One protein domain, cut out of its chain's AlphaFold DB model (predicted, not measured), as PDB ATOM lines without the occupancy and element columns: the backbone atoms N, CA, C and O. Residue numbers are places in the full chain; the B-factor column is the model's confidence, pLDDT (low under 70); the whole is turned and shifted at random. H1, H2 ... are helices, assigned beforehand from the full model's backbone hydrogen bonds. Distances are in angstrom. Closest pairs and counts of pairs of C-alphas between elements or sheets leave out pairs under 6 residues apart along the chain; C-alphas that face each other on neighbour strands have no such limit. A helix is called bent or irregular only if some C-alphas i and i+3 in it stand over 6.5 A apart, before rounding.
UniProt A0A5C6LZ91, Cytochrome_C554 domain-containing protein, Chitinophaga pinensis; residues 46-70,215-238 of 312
ATOM      1  N   PHE A  46     -26.365 -34.357  18.764       90.75
ATOM      2  CA  PHE A  46     -27.317 -34.696  17.709       90.75
ATOM      3  C   PHE A  46     -28.724 -34.204  18.067       90.75
ATOM      4  O   PHE A  46     -29.193 -34.392  19.190       90.75
ATOM      5  N   ALA A  47     -29.392 -33.565  17.110       91.44
ATOM      6  CA  ALA A  47     -30.743 -33.030  17.266       91.44
ATOM      7  C   ALA A  47     -31.837 -34.068  16.964       91.44
ATOM      8  O   ALA A  47     -32.983 -33.905  17.386       91.44
ATOM      9  N   GLY A  48     -31.496 -35.118  16.213       89.44
ATOM     10  CA  GLY A  48     -32.428 -36.080  15.649       89.44
ATOM     11  C   GLY A  48     -33.161 -35.533  14.420       89.44
ATOM     12  O   GLY A  48     -33.505 -34.352  14.325       89.44
ATOM     13  N   ALA A  49     -33.485 -36.419  13.475       83.75
ATOM     14  CA  ALA A  49     -34.115 -36.042  12.203       83.75
ATOM     15  C   ALA A  49     -35.465 -35.306  12.352       83.75
ATOM     16  O   ALA A  49     -35.847 -34.522  11.483       83.75
ATOM     17  N   ALA A  50     -36.194 -35.531  13.452       86.06
ATOM     18  CA  ALA A  50     -37.464 -34.855  13.721       86.06
ATOM     19  C   ALA A  50     -37.298 -33.337  13.930       86.06
ATOM     20  O   ALA A  50     -38.182 -32.573  13.544       86.06
ATOM     21  N   ALA A  51     -36.159 -32.892  14.475       91.06
ATOM     22  CA  ALA A  51     -35.866 -31.471  14.653       91.06
ATOM     23  C   ALA A  51     -35.688 -30.746  13.310       91.06
ATOM     24  O   ALA A  51     -35.993 -29.564  13.189       91.06
ATOM     25  N   CYS A  52     -35.248 -31.455  12.267       90.88
ATOM     26  CA  CYS A  52     -35.060 -30.880  10.938       90.88
ATOM     27  C   CYS A  52     -36.401 -30.519  10.271       90.88
ATOM     28  O   CYS A  52     -36.484 -29.547   9.520       90.88
ATOM     29  N   MET A  53     -37.465 -31.281  10.552       92.69
ATOM     30  CA  MET A  53     -38.775 -31.143   9.905       92.69
ATOM     31  C   MET A  53     -39.448 -29.787  10.177       92.69
ATOM     32  O   MET A  53     -40.166 -29.289   9.311       92.69
ATOM     33  N   SER A  54     -39.219 -29.171  11.342       88.19
ATOM     34  CA  SER A  54     -39.879 -27.908  11.715       88.19
ATOM     35  C   SER A  54     -39.508 -26.742  10.797       88.19
ATOM     36  O   SER A  54     -40.347 -25.881  10.541       88.19
ATOM     37  N   CYS A  55     -38.278 -26.734  10.275       90.88
ATOM     38  CA  CYS A  55     -37.767 -25.693   9.379       90.88
ATOM     39  C   CYS A  55     -37.619 -26.182   7.927       90.88
ATOM     40  O   CYS A  55     -37.783 -25.397   6.995       90.88
ATOM     41  N   HIS A  56     -37.354 -27.477   7.715       92.19
ATOM     42  CA  HIS A  56     -37.058 -28.072   6.406       92.19
ATOM     43  C   HIS A  56     -38.115 -29.083   5.950       92.19
ATOM     44  O   HIS A  56     -37.784 -30.130   5.392       92.19
ATOM     45  N   ARG A  57     -39.400 -28.775   6.156       94.88
ATOM     46  CA  ARG A  57     -40.513 -29.698   5.880       94.88
ATOM     47  C   ARG A  57     -40.479 -30.322   4.484       94.88
ATOM     48  O   ARG A  57     -40.539 -31.536   4.371       94.88
ATOM     49  N   GLN A  58     -40.313 -29.520   3.432       95.94
ATOM     50  CA  GLN A  58     -40.287 -30.033   2.054       95.94
ATOM     51  C   GLN A  58     -39.125 -31.011   1.809       95.94
ATOM     52  O   GLN A  58     -39.293 -32.018   1.123       95.94
ATOM     53  N   ILE A  59     -37.953 -30.736   2.391       93.88
ATOM     54  CA  ILE A  59     -36.775 -31.611   2.288       93.88
ATOM     55  C   ILE A  59     -37.025 -32.903   3.063       93.88
ATOM     56  O   ILE A  59     -36.726 -33.981   2.558       93.88
ATOM     57  N   TYR A  60     -37.590 -32.798   4.268       94.62
ATOM     58  CA  TYR A  60     -37.947 -33.949   5.087       94.62
ATOM     59  C   TYR A  60     -38.958 -34.850   4.368       94.62
ATOM     60  O   TYR A  60     -38.713 -36.045   4.221       94.62
ATOM     61  N   ASP A  61     -40.041 -34.277   3.839       94.88
ATOM     62  CA  ASP A  61     -41.075 -35.017   3.110       94.88
ATOM     63  C   ASP A  61     -40.471 -35.757   1.903       94.88
ATOM     64  O   ASP A  61     -40.706 -36.952   1.722       94.88
ATOM     65  N   ALA A  62     -39.599 -35.102   1.127       95.62
ATOM     66  CA  ALA A  62     -38.877 -35.755   0.034       95.62
ATOM     67  C   ALA A  62     -37.930 -36.865   0.531       95.62
ATOM     68  O   ALA A  62     -37.879 -37.952  -0.053       95.62
ATOM     69  N   TYR A  63     -37.197 -36.616   1.620       94.00
ATOM     70  CA  TYR A  63     -36.245 -37.548   2.225       94.00
ATOM     71  C   TYR A  63     -36.895 -38.880   2.628       94.00
ATOM     72  O   TYR A  63     -36.326 -39.940   2.342       94.00
ATOM     73  N   MET A  64     -38.100 -38.848   3.200       94.06
ATOM     74  CA  MET A  64     -38.842 -40.041   3.642       94.06
ATOM     75  C   MET A  64     -39.136 -41.031   2.500       94.06
ATOM     76  O   MET A  64     -39.316 -42.231   2.721       94.06
ATOM     77  N   HIS A  65     -39.134 -40.564   1.251       94.56
ATOM     78  CA  HIS A  65     -39.350 -41.401   0.068       94.56
ATOM     79  C   HIS A  65     -38.051 -41.913  -0.572       94.56
ATOM     80  O   HIS A  65     -38.083 -42.663  -1.550       94.56
ATOM     81  N   THR A  66     -36.890 -41.550  -0.028       95.25
ATOM     82  CA  THR A  66     -35.593 -41.931  -0.595       95.25
ATOM     83  C   THR A  66     -35.155 -43.333  -0.184       95.25
ATOM     84  O   THR A  66     -35.583 -43.901   0.823       95.25
ATOM     85  N   GLY A  67     -34.211 -43.897  -0.943       95.56
ATOM     86  CA  GLY A  67     -33.536 -45.131  -0.547       95.56
ATOM     87  C   GLY A  67     -32.719 -44.992   0.743       95.56
ATOM     88  O   GLY A  67     -32.538 -45.991   1.428       95.56
ATOM     89  N   HIS A  68     -32.267 -43.780   1.082       94.94
ATOM     90  CA  HIS A  68     -31.534 -43.492   2.315       94.94
ATOM     91  C   HIS A  68     -32.411 -43.689   3.547       94.94
ATOM     92  O   HIS A  68     -32.036 -44.461   4.423       94.94
ATOM     93  N   PHE A  69     -33.600 -43.085   3.582       95.75
ATOM     94  CA  PHE A  69     -34.551 -43.314   4.672       95.75
ATOM     95  C   PHE A  69     -34.945 -44.793   4.770       95.75
ATOM     96  O   PHE A  69     -34.898 -45.398   5.835       95.75
ATOM     97  N   ASN A  70     -35.244 -45.411   3.626       96.38
ATOM     98  CA  ASN A  70     -35.746 -46.782   3.581       96.38
ATOM     99  C   ASN A  70     -34.656 -47.865   3.729       96.38
ATOM    100  O   ASN A  70     -34.987 -49.049   3.710       96.38
ATOM    101  N   CYS A 215     -30.470 -37.281   8.372       92.00
ATOM    102  CA  CYS A 215     -29.941 -35.965   8.029       92.00
ATOM    103  C   CYS A 215     -28.526 -35.779   8.595       92.00
ATOM    104  O   CYS A 215     -27.603 -35.391   7.881       92.00
ATOM    105  N   GLU A 216     -28.344 -36.116   9.868       91.44
ATOM    106  CA  GLU A 216     -27.106 -35.889  10.614       91.44
ATOM    107  C   GLU A 216     -26.007 -36.900  10.262       91.44
ATOM    108  O   GLU A 216     -24.830 -36.660  10.531       91.44
ATOM    109  N   ARG A 217     -26.344 -38.000   9.573       87.62
ATOM    110  CA  ARG A 217     -25.355 -38.897   8.970       87.62
ATOM    111  C   ARG A 217     -24.562 -38.223   7.849       87.62
ATOM    112  O   ARG A 217     -23.393 -38.559   7.663       87.62
ATOM    113  N   CYS A 218     -25.176 -37.286   7.127       85.31
ATOM    114  CA  CYS A 218     -24.524 -36.512   6.066       85.31
ATOM    115  C   CYS A 218     -24.148 -35.093   6.510       85.31
ATOM    116  O   CYS A 218     -23.109 -34.587   6.100       85.31
ATOM    117  N   HIS A 219     -24.970 -34.453   7.343       86.00
ATOM    118  CA  HIS A 219     -24.777 -33.063   7.771       86.00
ATOM    119  C   HIS A 219     -24.024 -32.917   9.099       86.00
ATOM    120  O   HIS A 219     -23.672 -31.803   9.477       86.00
ATOM    121  N   GLY A 220     -23.732 -34.026   9.782       85.31
ATOM    122  CA  GLY A 220     -23.108 -34.020  11.101       85.31
ATOM    123  C   GLY A 220     -24.085 -33.655  12.226       85.31
ATOM    124  O   GLY A 220     -25.273 -33.449  11.971       85.31
ATOM    125  N   PRO A 221     -23.598 -33.600  13.479       89.19
ATOM    126  CA  PRO A 221     -24.427 -33.270  14.631       89.19
ATOM    127  C   PRO A 221     -24.947 -31.830  14.561       89.19
ATOM    128  O   PRO A 221     -24.166 -30.892  14.395       89.19
ATOM    129  N   ALA A 222     -26.261 -31.652  14.697       90.25
ATOM    130  CA  ALA A 222     -26.937 -30.389  14.419       90.25
ATOM    131  C   ALA A 222     -27.623 -29.751  15.641       90.25
ATOM    132  O   ALA A 222     -28.375 -28.791  15.471       90.25
ATOM    133  N   ALA A 223     -27.384 -30.225  16.871       90.31
ATOM    134  CA  ALA A 223     -28.058 -29.682  18.059       90.31
ATOM    135  C   ALA A 223     -27.827 -28.171  18.236       90.31
ATOM    136  O   ALA A 223     -28.777 -27.421  18.463       90.31
ATOM    137  N   GLU A 224     -26.589 -27.699  18.057       88.75
ATOM    138  CA  GLU A 224     -26.268 -26.267  18.133       88.75
ATOM    139  C   GLU A 224     -26.903 -25.463  16.995       88.75
ATOM    140  O   GLU A 224     -27.404 -24.363  17.221       88.75
ATOM    141  N   HIS A 225     -26.931 -26.030  15.786       88.56
ATOM    142  CA  HIS A 225     -27.577 -25.422  14.625       88.56
ATOM    143  C   HIS A 225     -29.076 -25.205  14.883       88.56
ATOM    144  O   HIS A 225     -29.591 -24.098  14.711       88.56
ATOM    145  N   VAL A 226     -29.766 -26.246  15.359       91.00
ATOM    146  CA  VAL A 226     -31.192 -26.182  15.696       91.00
ATOM    147  C   VAL A 226     -31.438 -25.166  16.810       91.00
ATOM    148  O   VAL A 226     -32.326 -24.322  16.670       91.00
ATOM    149  N   ALA A 227     -30.652 -25.200  17.890       91.12
ATOM    150  CA  ALA A 227     -30.805 -24.272  19.008       91.12
ATOM    151  C   ALA A 227     -30.621 -22.808  18.571       91.12
ATOM    152  O   ALA A 227     -31.448 -21.955  18.900       91.12
ATOM    153  N   PHE A 228     -29.583 -22.526  17.778       89.88
ATOM    154  CA  PHE A 228     -29.291 -21.182  17.292       89.88
ATOM    155  C   PHE A 228     -30.420 -20.628  16.413       89.88
ATOM    156  O   PHE A 228     -30.949 -19.560  16.719       89.88
ATOM    157  N   HIS A 229     -30.841 -21.355  15.372       89.38
ATOM    158  CA  HIS A 229     -31.875 -20.869  14.447       89.38
ATOM    159  C   HIS A 229     -33.279 -20.852  15.060       89.38
ATOM    160  O   HIS A 229     -34.107 -20.033  14.662       89.38
ATOM    161  N   THR A 230     -33.547 -21.689  16.068       90.75
ATOM    162  CA  THR A 230     -34.790 -21.596  16.851       90.75
ATOM    163  C   THR A 230     -34.831 -20.300  17.668       90.75
ATOM    164  O   THR A 230     -35.875 -19.656  17.738       90.75
ATOM    165  N   GLY A 231     -33.697 -19.883  18.246       90.62
ATOM    166  CA  GLY A 231     -33.568 -18.603  18.952       90.62
ATOM    167  C   GLY A 231     -33.488 -17.376  18.034       90.62
ATOM    168  O   GLY A 231     -33.808 -16.271  18.465       90.62
ATOM    169  N   HIS A 232     -33.102 -17.563  16.767       90.12
ATOM    170  CA  HIS A 232     -32.885 -16.492  15.787       90.12
ATOM    171  C   HIS A 232     -33.615 -16.792  14.465       90.12
ATOM    172  O   HIS A 232     -32.976 -16.994  13.432       90.12
ATOM    173  N   PRO A 233     -34.960 -16.802  14.438       88.69
ATOM    174  CA  PRO A 233     -35.733 -17.271  13.280       88.69
ATOM    175  C   PRO A 233     -35.562 -16.419  12.015       88.69
ATOM    176  O   PRO A 233     -35.891 -16.881  10.918       88.69
ATOM    177  N   GLN A 234     -35.072 -15.183  12.150       89.12
ATOM    178  CA  GLN A 234     -34.770 -14.299  11.021       89.12
ATOM    179  C   GLN A 234     -33.414 -14.602  10.375       89.12
ATOM    180  O   GLN A 234     -33.210 -14.240   9.221       89.12
ATOM    181  N   GLU A 235     -32.514 -15.295  11.079       86.94
ATOM    182  CA  GLU A 235     -31.221 -15.693  10.533       86.94
ATOM    183  C   GLU A 235     -31.406 -16.892   9.599       86.94
ATOM    184  O   GLU A 235     -31.882 -17.957  10.011       86.94
ATOM    185  N   LYS A 236     -31.072 -16.699   8.320       81.81
ATOM    186  CA  LYS A 236     -31.260 -17.692   7.250       81.81
ATOM    187  C   LYS A 236     -29.944 -18.243   6.716       81.81
ATOM    188  O   LYS A 236     -29.968 -19.203   5.948       81.81
ATOM    189  N   ILE A 237     -28.814 -17.660   7.105       79.00
ATOM    190  CA  ILE A 237     -27.499 -18.159   6.728       79.00
ATOM    191  C   ILE A 237     -27.227 -19.414   7.560       79.00
ATOM    192  O   ILE A 237     -27.263 -19.342   8.786       79.00
ATOM    193  N   PRO A 238     -26.957 -20.572   6.936       66.38
ATOM    194  CA  PRO A 238     -26.678 -21.787   7.682       66.38
ATOM    195  C   PRO A 238     -25.393 -21.613   8.497       66.38
ATOM    196  O   PRO A 238     -24.317 -21.384   7.944       66.38
TER     197      PRO A 238
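Overview. This is residues 46 to 70 and 215 to 238 of the 312 residues of the protein "Cytochrome_C554 domain-containing protein" of Chitinophaga pinensis (UniProt A0A5C6LZ91). Four short helices make a loosely joined, elongated cluster: H1 lies in the middle, H2 and H4 lie toward the two ends of the long axis, and H3 lies beside the first turn of H1. The contacts between the helices are few, with residues 65 to 70 continuing past H2 at one end and residues 232 to 238 folding back after H4 at the other. The printed part has 49 residues with four named helices, in the order H1, H2, H3, H4, and no named strand. The class is all helix, with 27 of the 49 residues in named elements. The whole is only just compact, close to loose, with a radius of gyration of the C-alphas of 11.3 A, and its spans are 33 by 20 by 16 A.

Arrangement. From the first printed residue, Phe 46, three residues precede H1, residues 49 to 53. H2, residues 57 to 64, follows after a tight link, and the two only just touch, and only at the corner, with 3 pairs of C-alphas within 8 A; the closest C-alphas are those of Met 53 and Tyr 60, 5.6 A apart. Beyond the cut comes H3, residues 215 to 219, which only just touches H1 with 3 pairs within 8 A; the closest C-alphas are those of Ala 49 and Cys 215, 5.9 A apart. A tight link joins H3 to H4, residues 223 to 231. H4 is close to H1 but not clearly touching, with the closest C-alphas, those of Ala 51 and Val 226, 7.1 A apart. H2 and H3, H2 and H4, and H3 and H4 are apart. In H2, H3 and H4 every O i to N i+4 pair is within hydrogen-bond range; in H1 0 of 1 such pairs is, while 2 of 2 O i to N i+3 pairs are.

Along the chain. H1 begins at C-alpha 49, (-34.115, -36.042, 12.203). H2 is 10.7 A long from its first to its last C-alpha, and C-alpha 64 is at (-38.842, -40.041, 3.642). H1 measures 7.1 A and H3 5.9 A. H4, the longest helix with 9 residues, measures 12.4 A and ends at C-alpha 231, (-33.568, -18.603, 18.952). No helix is bent.

Size, cuts and confidence. The two C-alphas farthest apart are those of Asn 70 and Gln 234, at 33.3 A. Residues 71 to 214 are not printed, and C-alphas 70 and 215 are 13.1 A apart across this cut. The links that are printed whole, H1 to H2 and H3 to H4, are tight. The mean pLDDT of the printed part is 90.1, and 1 residue, Pro 238, is under 70.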